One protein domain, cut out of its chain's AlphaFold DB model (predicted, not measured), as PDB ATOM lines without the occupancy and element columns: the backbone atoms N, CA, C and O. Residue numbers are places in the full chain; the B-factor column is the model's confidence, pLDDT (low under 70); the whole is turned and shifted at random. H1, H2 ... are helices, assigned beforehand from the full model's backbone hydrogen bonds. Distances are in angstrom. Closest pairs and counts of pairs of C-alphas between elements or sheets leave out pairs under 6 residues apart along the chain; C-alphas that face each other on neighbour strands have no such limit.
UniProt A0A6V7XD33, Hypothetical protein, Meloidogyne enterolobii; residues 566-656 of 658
ATOM      1  N   GLN A 566     -37.555 -22.971  56.434       76.69
ATOM      2  CA  GLN A 566     -38.748 -22.131  56.560       76.69
ATOM      3  C   GLN A 566     -38.811 -21.022  55.502       76.69
ATOM      4  O   GLN A 566     -39.854 -20.833  54.880       76.69
ATOM      5  N   ASN A 567     -37.709 -20.306  55.251       75.38
ATOM      6  CA  ASN A 567     -37.711 -19.236  54.247       75.38
ATOM      7  C   ASN A 567     -37.912 -19.766  52.815       75.38
ATOM      8  O   ASN A 567     -38.396 -19.033  51.952       75.38
ATOM      9  N   TYR A 568     -37.542 -21.024  52.557       75.12
ATOM     10  CA  TYR A 568     -37.794 -21.706  51.286       75.12
ATOM     11  C   TYR A 568     -39.197 -22.328  51.206       75.12
ATOM     12  O   TYR A 568     -39.768 -22.365  50.119       75.12
ATOM     13  N   PHE A 569     -39.764 -22.785  52.328       62.47
ATOM     14  CA  PHE A 569     -40.994 -23.588  52.393       62.47
ATOM     15  C   PHE A 569     -42.275 -22.850  51.954       62.47
ATOM     16  O   PHE A 569     -43.279 -23.493  51.677       62.47
ATOM     17  N   GLY A 570     -42.244 -21.521  51.814       56.34
ATOM     18  CA  GLY A 570     -43.371 -20.722  51.309       56.34
ATOM     19  C   GLY A 570     -43.154 -20.089  49.933       56.34
ATOM     20  O   GLY A 570     -44.069 -19.471  49.393       56.34
ATOM     21  N   GLN A 571     -41.958 -20.200  49.344       60.50
ATOM     22  CA  GLN A 571     -41.728 -19.649  48.011       60.50
ATOM     23  C   GLN A 571     -42.178 -20.651  46.958       60.50
ATOM     24  O   GLN A 571     -41.518 -21.664  46.724       60.50
ATOM     25  N   GLU A 572     -43.252 -20.312  46.244       54.41
ATOM     26  CA  GLU A 572     -43.422 -20.820  44.891       54.41
ATOM     27  C   GLU A 572     -42.143 -20.463  44.127       54.41
ATOM     28  O   GLU A 572     -41.826 -19.293  43.889       54.41
ATOM     29  N   MET A 573     -41.347 -21.485  43.819       54.28
ATOM     30  CA  MET A 573     -40.240 -21.364  42.889       54.28
ATOM     31  C   MET A 573     -40.872 -20.972  41.562       54.28
ATOM     32  O   MET A 573     -41.317 -21.843  40.819       54.28
ATOM     33  N   GLU A 574     -40.989 -19.668  41.300       53.41
ATOM     34  CA  GLU A 574     -41.440 -19.175  40.007       53.41
ATOM     35  C   GLU A 574     -40.654 -19.933  38.941       53.41
ATOM     36  O   GLU A 574     -39.433 -19.792  38.841       53.41
ATOM     37  N   ILE A 575     -41.369 -20.736  38.151       47.06
ATOM     38  CA  ILE A 575     -40.849 -21.593  37.074       47.06
ATOM     39  C   ILE A 575     -40.346 -20.722  35.898       47.06
ATOM     40  O   ILE A 575     -40.160 -21.179  34.774       47.06
ATOM     41  N   ALA A 576     -40.121 -19.426  36.125       51.53
ATOM     42  CA  ALA A 576     -39.429 -18.577  35.182       51.53
ATOM     43  C   ALA A 576     -37.986 -19.095  35.017       51.53
ATOM     44  O   ALA A 576     -37.363 -19.486  36.009       51.53
ATOM     45  N   PRO A 577     -37.422 -19.087  33.796       52.06
ATOM     46  CA  PRO A 577     -36.051 -19.517  33.549       52.06
ATOM     47  C   PRO A 577     -35.072 -18.512  34.172       52.06
ATOM     48  O   PRO A 577     -34.553 -17.608  33.520       52.06
ATOM     49  N   LYS A 578     -34.845 -18.645  35.478       65.12
ATOM     50  CA  LYS A 578     -33.878 -17.865  36.246       65.12
ATOM     51  C   LYS A 578     -32.482 -18.442  35.995       65.12
ATOM     52  O   LYS A 578     -32.283 -19.654  36.048       65.12
ATOM     53  N   SER A 579     -31.505 -17.580  35.705       74.00
ATOM     54  CA  SER A 579     -30.122 -18.011  35.459       74.00
ATOM     55  C   SER A 579     -29.529 -18.723  36.684       74.00
ATOM     56  O   SER A 579     -29.890 -18.433  37.828       74.00
ATOM     57  N   LEU A 580     -28.573 -19.636  36.478       75.81
ATOM     58  CA  LEU A 580     -27.916 -20.354  37.582       75.81
ATOM     59  C   LEU A 580     -27.285 -19.391  38.609       75.81
ATOM     60  O   LEU A 580     -27.331 -19.648  39.812       75.81
ATOM     61  N   SER A 581     -26.726 -18.266  38.150       74.00
ATOM     62  CA  SER A 581     -26.177 -17.222  39.029       74.00
ATOM     63  C   SER A 581     -27.246 -16.561  39.892       74.00
ATOM     64  O   SER A 581     -26.990 -16.280  41.059       74.00
ATOM     65  N   HIS A 582     -28.446 -16.355  39.351       75.75
ATOM     66  CA  HIS A 582     -29.564 -15.790  40.092       75.75
ATOM     67  C   HIS A 582     -30.037 -16.730  41.211       75.75
ATOM     68  O   HIS A 582     -30.216 -16.300  42.347       75.75
ATOM     69  N   LEU A 583     -30.158 -18.033  40.930       78.56
ATOM     70  CA  LEU A 583     -30.507 -19.035  41.947       78.56
ATOM     71  C   LEU A 583     -29.448 -19.126  43.057       78.56
ATOM     72  O   LEU A 583     -29.796 -19.158  44.237       78.56
ATOM     73  N   LYS A 584     -28.155 -19.099  42.698       81.31
ATOM     74  CA  LYS A 584     -27.052 -19.070  43.674       81.31
ATOM     75  C   LYS A 584     -27.076 -17.806  44.535       81.31
ATOM     76  O   LYS A 584     -26.909 -17.901  45.747       81.31
ATOM     77  N   ALA A 585     -27.299 -16.639  43.932       79.88
ATOM     78  CA  ALA A 585     -27.388 -15.374  44.660       79.88
ATOM     79  C   ALA A 585     -28.593 -15.350  45.613       79.88
ATOM     80  O   ALA A 585     -28.450 -14.933  46.760       79.88
ATOM     81  N   ASN A 586     -29.743 -15.876  45.179       81.44
ATOM     82  CA  ASN A 586     -30.908 -16.058  46.041       81.44
ATOM     83  C   ASN A 586     -30.585 -16.962  47.232       81.44
ATOM     84  O   ASN A 586     -30.853 -16.575  48.366       81.44
ATOM     85  N   PHE A 587     -29.954 -18.116  47.009       84.81
ATOM     86  CA  PHE A 587     -29.547 -18.994  48.107       84.81
ATOM     87  C   PHE A 587     -28.605 -18.299  49.094       84.81
ATOM     88  O   PHE A 587     -28.832 -18.354  50.300       84.81
ATOM     89  N   LEU A 588     -27.590 -17.587  48.595       85.81
ATOM     90  CA  LEU A 588     -26.662 -16.834  49.441       85.81
ATOM     91  C   LEU A 588     -27.365 -15.735  50.249       85.81
ATOM     92  O   LEU A 588     -27.008 -15.526  51.406       85.81
ATOM     93  N   LEU A 589     -28.371 -15.066  49.680       84.19
ATOM     94  CA  LEU A 589     -29.173 -14.071  50.391       84.19
ATOM     95  C   LEU A 589     -29.963 -14.702  51.548       84.19
ATOM     96  O   LEU A 589     -29.929 -14.184  52.662       84.19
ATOM     97  N   HIS A 590     -30.631 -15.833  51.303       85.38
ATOM     98  CA  HIS A 590     -31.386 -16.545  52.340       85.38
ATOM     99  C   HIS A 590     -30.439 -17.087  53.422       85.38
ATOM    100  O   HIS A 590     -30.720 -16.952  54.613       85.38
ATOM    101  N   TRP A 591     -29.279 -17.622  53.024       87.50
ATOM    102  CA  TRP A 591     -28.227 -18.067  53.942       87.50
ATOM    103  C   TRP A 591     -27.719 -16.922  54.821       87.50
ATOM    104  O   TRP A 591     -27.625 -17.066  56.039       87.50
ATOM    105  N   LEU A 592     -27.425 -15.765  54.222       87.38
ATOM    106  CA  LEU A 592     -26.984 -14.577  54.948       87.38
ATOM    107  C   LEU A 592     -28.044 -14.111  55.952       87.38
ATOM    108  O   LEU A 592     -27.705 -13.832  57.101       87.38
ATOM    109  N   HIS A 593     -29.313 -14.061  55.541       85.19
ATOM    110  CA  HIS A 593     -30.419 -13.686  56.419       85.19
ATOM    111  C   HIS A 593     -30.531 -14.628  57.626       85.19
ATOM    112  O   HIS A 593     -30.579 -14.158  58.764       85.19
ATOM    113  N   ALA A 594     -30.459 -15.944  57.398       86.75
ATOM    114  CA  ALA A 594     -30.472 -16.943  58.463       86.75
ATOM    115  C   ALA A 594     -29.283 -16.783  59.431       86.75
ATOM    116  O   ALA A 594     -29.463 -16.822  60.648       86.75
ATOM    117  N   VAL A 595     -28.071 -16.538  58.917       88.62
ATOM    118  CA  VAL A 595     -26.877 -16.290  59.748       88.62
ATOM    119  C   VAL A 595     -27.035 -15.022  60.587       88.62
ATOM    120  O   VAL A 595     -26.711 -15.027  61.774       88.62
ATOM    121  N   ILE A 596     -27.525 -13.932  59.996       86.88
ATOM    122  CA  ILE A 596     -27.744 -12.662  60.698       86.88
ATOM    123  C   ILE A 596     -28.755 -12.843  61.835       86.88
ATOM    124  O   ILE A 596     -28.516 -12.362  62.947       86.88
ATOM    125  N   GLN A 597     -29.848 -13.568  61.576       83.50
ATOM    126  CA  GLN A 597     -30.852 -13.869  62.587       83.50
ATOM    127  C   GLN A 597     -30.285 -14.739  63.716       83.50
ATOM    128  O   GLN A 597     -30.464 -14.396  64.879       83.50
ATOM    129  N   GLU A 598     -29.533 -15.797  63.410       86.31
ATOM    130  CA  GLU A 598     -28.935 -16.668  64.436       86.31
ATOM    131  C   GLU A 598     -27.863 -15.965  65.276       86.31
ATOM    132  O   GLU A 598     -27.716 -16.231  66.470       86.31
ATOM    133  N   ARG A 599     -27.144 -14.996  64.699       87.81
ATOM    134  CA  ARG A 599     -26.175 -14.184  65.447       87.81
ATOM    135  C   ARG A 599     -26.819 -13.337  66.549       87.81
ATOM    136  O   ARG A 599     -26.115 -12.957  67.480       87.81
ATOM    137  N   ARG A 600     -28.133 -13.079  66.508       83.56
ATOM    138  CA  ARG A 600     -28.866 -12.368  67.579       83.56
ATOM    139  C   ARG A 600     -28.866 -13.122  68.908       83.56
ATOM    140  O   ARG A 600     -29.029 -12.488  69.940       83.56
ATOM    141  N   ASN A 601     -28.621 -14.432  68.894       83.44
ATOM    142  CA  ASN A 601     -28.534 -15.239  70.112       83.44
ATOM    143  C   ASN A 601     -27.269 -14.927  70.941       83.44
ATOM    144  O   ASN A 601     -27.180 -15.320  72.099       83.44
ATOM    145  N   PHE A 602     -26.285 -14.220  70.368       87.31
ATOM    146  CA  PHE A 602     -24.990 -13.948  70.998       87.31
ATOM    147  C   PHE A 602     -24.798 -12.452  71.269       87.31
ATOM    148  O   PHE A 602     -23.982 -11.789  70.632       87.31
ATOM    149  N   ILE A 603     -25.539 -11.900  72.225       85.62
ATOM    150  CA  ILE A 603     -25.416 -10.494  72.642       85.62
ATOM    151  C   ILE A 603     -24.579 -10.432  73.934       85.62
ATOM    152  O   ILE A 603     -24.832 -11.221  74.843       85.62
ATOM    153  N   PRO A 604     -23.571  -9.538  74.048       88.31
ATOM    154  CA  PRO A 604     -23.217  -8.458  73.117       88.31
ATOM    155  C   PRO A 604     -22.172  -8.825  72.040       88.31
ATOM    156  O   PRO A 604     -21.777  -7.969  71.255       88.31
ATOM    157  N   GLN A 605     -21.676 -10.068  72.010       89.88
ATOM    158  CA  GLN A 605     -20.494 -10.448  71.212       89.88
ATOM    159  C   GLN A 605     -20.691 -10.347  69.693       89.88
ATOM    160  O   GLN A 605     -19.779  -9.963  68.965       89.88
ATOM    161  N   ALA A 606     -21.866 -10.718  69.192       87.31
ATOM    162  CA  ALA A 606     -22.192 -10.655  67.774       87.31
ATOM    163  C   ALA A 606     -22.931  -9.367  67.394       87.31
ATOM    164  O   ALA A 606     -22.716  -8.865  66.293       87.31
ATOM    165  N   TRP A 607     -23.772  -8.846  68.290       85.19
ATOM    166  CA  TRP A 607     -24.522  -7.602  68.123       85.19
ATOM    167  C   TRP A 607     -24.545  -6.823  69.435       85.19
ATOM    168  O   TRP A 607     -24.718  -7.416  70.494       85.19
ATOM    169  N   LEU A 608     -24.447  -5.492  69.367       87.38
ATOM    170  CA  LEU A 608     -24.488  -4.626  70.555       87.38
ATOM    171  C   LEU A 608     -25.842  -4.659  71.274       87.38
ATOM    172  O   LEU A 608     -25.911  -4.500  72.491       87.38
ATOM    173  N   ARG A 609     -26.922  -4.809  70.506       83.75
ATOM    174  CA  ARG A 609     -28.310  -4.845  70.966       83.75
ATOM    175  C   ARG A 609     -29.085  -5.836  70.115       83.75
ATOM    176  O   ARG A 609     -28.600  -6.304  69.085       83.75
ATOM    177  N   PHE A 610     -30.301  -6.137  70.538       81.25
ATOM    178  CA  PHE A 610     -31.216  -6.896  69.712       81.25
ATOM    179  C   PHE A 610     -31.660  -6.038  68.522       81.25
ATOM    180  O   PHE A 610     -32.278  -4.993  68.705       81.25
ATOM    181  N   TYR A 611     -31.303  -6.472  67.313       80.50
ATOM    182  CA  TYR A 611     -31.763  -5.878  66.060       80.50
ATOM    183  C   TYR A 611     -32.802  -6.792  65.421       80.50
ATOM    184  O   TYR A 611     -32.625  -8.014  65.352       80.50
ATOM    185  N   GLU A 612     -33.885  -6.198  64.940       74.19
ATOM    186  CA  GLU A 612     -34.970  -6.919  64.288       74.19
ATOM    187  C   GLU A 612     -34.719  -7.030  62.788       74.19
ATOM    188  O   GLU A 612     -34.847  -6.064  62.041       74.19
ATOM    189  N   PHE A 613     -34.371  -8.241  62.353       79.31
ATOM    190  CA  PHE A 613     -34.317  -8.606  60.941       79.31
ATOM    191  C   PHE A 613     -35.549  -9.445  60.615       79.31
ATOM    192  O   PHE A 613     -35.637 -10.610  61.018       79.31
ATOM    193  N   SER A 614     -36.507  -8.842  59.919       74.62
ATOM    194  CA  SER A 614     -37.808  -9.434  59.606       74.62
ATOM    195  C   SER A 614     -37.805 -10.145  58.248       74.62
ATOM    196  O   SER A 614     -36.971  -9.877  57.380       74.62
ATOM    197  N   GLY A 615     -38.806 -11.001  58.011       74.44
ATOM    198  CA  GLY A 615     -39.049 -11.562  56.676       74.44
ATOM    199  C   GLY A 615     -39.399 -10.492  55.630       74.44
ATOM    200  O   GLY A 615     -39.171 -10.691  54.436       74.44
ATOM    201  N   ALA A 616     -39.896  -9.322  56.049       75.75
ATOM    202  CA  ALA A 616     -40.114  -8.197  55.144       75.75
ATOM    203  C   ALA A 616     -38.788  -7.650  54.595       75.75
ATOM    204  O   ALA A 616     -38.703  -7.377  53.397       75.75
ATOM    205  N   ASP A 617     -37.742  -7.571  55.426       79.31
ATOM    206  CA  ASP A 617     -36.409  -7.154  54.979       79.31
ATOM    207  C   ASP A 617     -35.838  -8.160  53.958       79.31
ATOM    208  O   ASP A 617     -35.279  -7.752  52.938       79.31
ATOM    209  N   LEU A 618     -36.063  -9.469  54.160       79.88
ATOM    210  CA  LEU A 618     -35.693 -10.509  53.188       79.88
ATOM    211  C   LEU A 618     -36.445 -10.348  51.855       79.88
ATOM    212  O   LEU A 618     -35.821 -10.414  50.795       79.88
ATOM    213  N   ARG A 619     -37.762 -10.095  51.886       79.44
ATOM    214  CA  ARG A 619     -38.568  -9.861  50.671       79.44
ATOM    215  C   ARG A 619     -38.089  -8.637  49.893       79.44
ATOM    216  O   ARG A 619     -37.940  -8.707  48.677       79.44
ATOM    217  N   VAL A 620     -37.807  -7.528  50.579       81.06
ATOM    218  CA  VAL A 620     -37.284  -6.308  49.941       81.06
ATOM    219  C   VAL A 620     -35.897  -6.554  49.342       81.06
ATOM    220  O   VAL A 620     -35.636  -6.140  48.208       81.06
ATOM    221  N   ALA A 621     -35.021  -7.265  50.057       80.50
ATOM    222  CA  ALA A 621     -33.702  -7.628  49.554       80.50
ATOM    223  C   ALA A 621     -33.791  -8.539  48.319       80.50
ATOM    224  O   ALA A 621     -33.079  -8.307  47.340       80.50
ATOM    225  N   LYS A 622     -34.712  -9.511  48.318       81.12
ATOM    226  CA  LYS A 622     -34.988 -10.377  47.166       81.12
ATOM    227  C   LYS A 622     -35.516  -9.578  45.975       81.12
ATOM    228  O   LYS A 622     -34.939  -9.665  44.902       81.12
ATOM    229  N   ASN A 623     -36.523  -8.724  46.162       82.31
ATOM    230  CA  ASN A 623     -37.063  -7.886  45.081       82.31
ATOM    231  C   ASN A 623     -35.991  -6.964  44.474       82.31
ATOM    232  O   ASN A 623     -35.956  -6.733  43.262       82.31
ATOM    233  N   SER A 624     -35.090  -6.448  45.314       79.62
ATOM    234  CA  SER A 624     -33.948  -5.647  44.869       79.62
ATOM    235  C   SER A 624     -32.972  -6.484  44.041       79.62
ATOM    236  O   SER A 624     -32.525  -6.040  42.983       79.62
ATOM    237  N   LEU A 625     -32.680  -7.712  44.482       79.44
ATOM    238  CA  LEU A 625     -31.857  -8.673  43.750       79.44
ATOM    239  C   LEU A 625     -32.489  -9.024  42.395       79.44
ATOM    240  O   LEU A 625     -31.822  -8.927  41.366       79.44
ATOM    241  N   ASP A 626     -33.783  -9.341  42.376       80.19
ATOM    242  CA  ASP A 626     -34.555  -9.660  41.172       80.19
ATOM    243  C   ASP A 626     -34.518  -8.498  40.164       80.19
ATOM    244  O   ASP A 626     -34.229  -8.703  38.984       80.19
ATOM    245  N   THR A 627     -34.684  -7.258  40.637       80.50
ATOM    246  CA  THR A 627     -34.598  -6.048  39.801       80.50
ATOM    247  C   THR A 627     -33.201  -5.848  39.201       80.50
ATOM    248  O   THR A 627     -33.072  -5.438  38.045       80.50
ATOM    249  N   LEU A 628     -32.139  -6.123  39.966       74.56
ATOM    250  CA  LEU A 628     -30.755  -6.000  39.495       74.56
ATOM    251  C   LEU A 628     -30.421  -7.045  38.429       74.56
ATOM    252  O   LEU A 628     -29.818  -6.712  37.409       74.56
ATOM    253  N   PHE A 629     -30.849  -8.292  38.632       74.12
ATOM    254  CA  PHE A 629     -30.672  -9.342  37.633       74.12
ATOM    255  C   PHE A 629     -31.512  -9.082  36.378       74.12
ATOM    256  O   PHE A 629     -31.007  -9.309  35.283       74.12
ATOM    257  N   ALA A 630     -32.729  -8.536  36.507       73.62
ATOM    258  CA  ALA A 630     -33.566  -8.163  35.365       73.62
ATOM    259  C   ALA A 630     -32.919  -7.075  34.488       73.62
ATOM    260  O   ALA A 630     -32.937  -7.188  33.263       73.62
ATOM    261  N   LYS A 631     -32.284  -6.061  35.095       68.19
ATOM    262  CA  LYS A 631     -31.579  -4.979  34.375       68.19
ATOM    263  C   LYS A 631     -30.313  -5.442  33.642       68.19
ATOM    264  O   LYS A 631     -29.937  -4.826  32.652       68.19
ATOM    265  N   ASN A 632     -29.681  -6.523  34.102       61.78
ATOM    266  CA  ASN A 632     -28.408  -7.033  33.577       61.78
ATOM    267  C   ASN A 632     -28.566  -8.226  32.604       61.78
ATOM    268  O   ASN A 632     -27.587  -8.909  32.305       61.78
ATOM    269  N   THR A 633     -29.775  -8.489  32.095       54.97
ATOM    270  CA  THR A 633     -30.093  -9.619  31.194       54.97
ATOM    271  C   THR A 633     -29.499  -9.522  29.777       54.97
ATOM    272  O   THR A 633     -29.694 -10.436  28.981       54.97
ATOM    273  N   SER A 634     -28.741  -8.474  29.440       51.00
ATOM    274  CA  SER A 634     -28.157  -8.291  28.100       51.00
ATOM    275  C   SER A 634     -26.836  -9.030  27.842       51.00
ATOM    276  O   SER A 634     -26.354  -8.973  26.717       51.00
ATOM    277  N   ASN A 635     -26.257  -9.748  28.816       47.22
ATOM    278  CA  ASN A 635     -25.039 -10.540  28.602       47.22
ATOM    279  C   ASN A 635     -25.192 -11.985  29.091       47.22
ATOM    280  O   ASN A 635     -25.506 -12.252  30.249       47.22
ATOM    281  N   SER A 636     -24.930 -12.912  28.175       45.12
ATOM    282  CA  SER A 636     -25.162 -14.357  28.252       45.12
ATOM    283  C   SER A 636     -24.195 -15.137  29.150       45.12
ATOM    284  O   SER A 636     -24.357 -16.350  29.269       45.12
ATOM    285  N   ASP A 637     -23.247 -14.483  29.832       48.09
ATOM    286  CA  ASP A 637     -22.282 -15.169  30.697       48.09
ATOM    287  C   ASP A 637     -22.540 -14.947  32.202       48.09
ATOM    288  O   ASP A 637     -22.376 -13.832  32.718       48.09
ATOM    289  N   PRO A 638     -22.857 -16.012  32.967       47.41
ATOM    290  CA  PRO A 638     -23.127 -15.931  34.404       47.41
ATOM    291  C   PRO A 638     -21.947 -15.421  35.252       47.41
ATOM    292  O   PRO A 638     -22.180 -14.938  36.360       47.41
ATOM    293  N   LEU A 639     -20.709 -15.511  34.749       42.03
ATOM    294  CA  LEU A 639     -19.488 -14.984  35.383       42.03
ATOM    295  C   LEU A 639     -19.299 -13.476  35.150       42.03
ATOM    296  O   LEU A 639     -18.820 -12.782  36.043       42.03
ATOM    297  N   ILE A 640     -19.729 -12.954  33.996       45.56
ATOM    298  CA  ILE A 640     -19.674 -11.517  33.683       45.56
ATOM    299  C   ILE A 640     -20.734 -10.764  34.497       45.56
ATOM    300  O   ILE A 640     -20.455  -9.696  35.032       45.56
ATOM    301  N   LEU A 641     -21.909 -11.372  34.691       46.62
ATOM    302  CA  LEU A 641     -22.982 -10.865  35.557       46.62
ATOM    303  C   LEU A 641     -22.550 -10.706  37.027       46.62
ATOM    304  O   LEU A 641     -22.921  -9.736  37.681       46.62
ATOM    305  N   LEU A 642     -21.728 -11.624  37.550       44.25
ATOM    306  CA  LEU A 642     -21.161 -11.517  38.903       44.25
ATOM    307  C   LEU A 642     -20.114 -10.395  39.020       44.25
ATOM    308  O   LEU A 642     -19.927  -9.877  40.120       44.25
ATOM    309  N   GLY A 643     -19.459 -10.022  37.916       46.84
ATOM    310  CA  GLY A 643     -18.503  -8.912  37.846       46.84
ATOM    311  C   GLY A 643     -19.141  -7.540  37.590       46.84
ATOM    312  O   GLY A 643     -18.577  -6.527  37.995       46.84
ATOM    313  N   THR A 644     -20.317  -7.484  36.950       46.78
ATOM    314  CA  THR A 644     -21.064  -6.236  36.689       46.78
ATOM    315  C   THR A 644     -22.027  -5.853  37.808       46.78
ATOM    316  O   THR A 644     -22.396  -4.684  37.930       46.78
ATOM    317  N   ILE A 645     -22.430  -6.801  38.661       51.41
ATOM    318  CA  ILE A 645     -23.148  -6.481  39.895       51.41
ATOM    319  C   ILE A 645     -22.159  -5.815  40.855       51.41
ATOM    320  O   ILE A 645     -21.223  -6.437  41.351       51.41
ATOM    321  N   SER A 646     -22.387  -4.534  41.145       55.72
ATOM    322  CA  SER A 646     -21.682  -3.842  42.220       55.72
ATOM    323  C   SER A 646     -22.093  -4.460  43.559       55.72
ATOM    324  O   SER A 646     -23.092  -4.075  44.169       55.72
ATOM    325  N   TRP A 647     -21.336  -5.458  44.016       57.09
ATOM    326  CA  TRP A 647     -21.554  -6.106  45.310       57.09
ATOM    327  C   TRP A 647     -21.459  -5.117  46.468       57.09
ATOM    328  O   TRP A 647     -22.161  -5.283  47.459       57.09
ATOM    329  N   THR A 648     -20.678  -4.046  46.310       56.06
ATOM    330  CA  THR A 648     -20.654  -2.917  47.243       56.06
ATOM    331  C   THR A 648     -21.981  -2.165  47.258       56.06
ATOM    332  O   THR A 648     -22.447  -1.816  48.333       56.06
ATOM    333  N   TYR A 649     -22.654  -1.967  46.119       56.84
ATOM    334  CA  TYR A 649     -24.007  -1.396  46.089       56.84
ATOM    335  C   TYR A 649     -25.048  -2.338  46.702       56.84
ATOM    336  O   TYR A 649     -25.901  -1.880  47.457       56.84
ATOM    337  N   VAL A 650     -24.971  -3.644  46.429       55.62
ATOM    338  CA  VAL A 650     -25.867  -4.652  47.025       55.62
ATOM    339  C   VAL A 650     -25.688  -4.700  48.541       55.62
ATOM    340  O   VAL A 650     -26.669  -4.613  49.273       55.62
ATOM    341  N   GLN A 651     -24.445  -4.736  49.024       58.91
ATOM    342  CA  GLN A 651     -24.135  -4.623  50.445       58.91
ATOM    343  C   GLN A 651     -24.652  -3.285  50.998       58.91
ATOM    344  O   GLN A 651     -25.503  -3.276  51.875       58.91
ATOM    345  N   CYS A 652     -24.270  -2.139  50.444       56.88
ATOM    346  CA  CYS A 652     -24.738  -0.843  50.946       56.88
ATOM    347  C   CYS A 652     -26.271  -0.694  50.943       56.88
ATOM    348  O   CYS A 652     -26.811  -0.040  51.829       56.88
ATOM    349  N   SER A 653     -26.977  -1.300  49.985       56.94
ATOM    350  CA  SER A 653     -28.445  -1.253  49.903       56.94
ATOM    351  C   SER A 653     -29.118  -2.167  50.930       56.94
ATOM    352  O   SER A 653     -30.132  -1.781  51.500       56.94
ATOM    353  N   ILE A 654     -28.540  -3.340  51.210       55.56
ATOM    354  CA  ILE A 654     -29.011  -4.267  52.258       55.56
ATOM    355  C   ILE A 654     -28.706  -3.713  53.660       55.56
ATOM    356  O   ILE A 654     -29.487  -3.910  54.585       55.56
ATOM    357  N   TRP A 655     -27.591  -2.995  53.821       53.22
ATOM    358  CA  TRP A 655     -27.092  -2.507  55.112       53.22
ATOM    359  C   TRP A 655     -27.517  -1.062  55.452       53.22
ATOM    360  O   TRP A 655     -27.225  -0.583  56.547       53.22
ATOM    361  N   ARG A 656     -28.240  -0.358  54.566       41.69
ATOM    362  CA  ARG A 656     -28.819   0.979  54.829       41.69
ATOM    363  C   ARG A 656     -30.104   0.896  55.670       41.69
ATOM    364  O   ARG A 656     -31.179   1.314  55.254       41.69
TER     365      ARG A 656
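AT A GLANCE: This is residues 566 to 656 of the 658 residues of the protein "Hypothetical protein" of Meloidogyne enterolobii (UniProt A0A6V7XD33). Two long helices, H2 and H3, lie side by side as a helical hairpin, joined at one end by the long link of residues 600 to 614. At the other end residues 632 to 637 lead from H3 to H4, which packs on the first residues of H2, and H5 folds back near H3; H1 is near H2 on another side, and residues 569 to 577 stick out. The printed part has 91 residues with five named helices, H1 to H5 in that order, and no named strand: all helix. It is only just loose, close to compact, with a radius of gyration of the C-alphas of 14.7 A, and elongated, spanning 45 by 29 by 17 A.

IN THESE COORDINATES: H1 is residues 566 to 569, with C-alpha 566 at (-38.748, -22.131, 56.560). H2, residues 580 to 599, is 28.6 A long. H3, residues 615 to 631, is 24.4 A long and begins with C-alpha 615 at (-39.049, -11.562, 56.676). H4 is residues 638 to 644. H5, residues 647 to 655, ends with C-alpha 655 at (-27.092, -2.507, 55.112).

HOW THE PARTS SIT: H2 and H3 touch, with closest C-alphas His 593 and Leu 618 at 7.0 A, at a shallow tilt of 24 degrees, opposite ways. H4 touches H2 at residues 580 to 581 alone, with closest C-alphas Ser 581 and Pro 638 at 5.7 A, at a steep tilt of 63 degrees. H5 is close to H3 but not clearly touching; the closest C-alphas, Ala 621 and Ile 654, are 6.4 A apart. H1 is close to H2 but not clearly touching, at 7.1 A between the C-alphas of Asn 567 and His 590. In H2, H3 and H5 every O i to N i+4 pair is within hydrogen-bond range, in H4 2 of 3, and H1 is too short for such a pair.

THE WHOLE: The C-alphas of Pro 604 and Ser 636, the two farthest apart, are 45.3 A apart. The printed part has no cut, and the link H2 to H3 is long. Mean pLDDT of the printed part is 70.2; residues 569 to 578 and 631 to 656 are under 70.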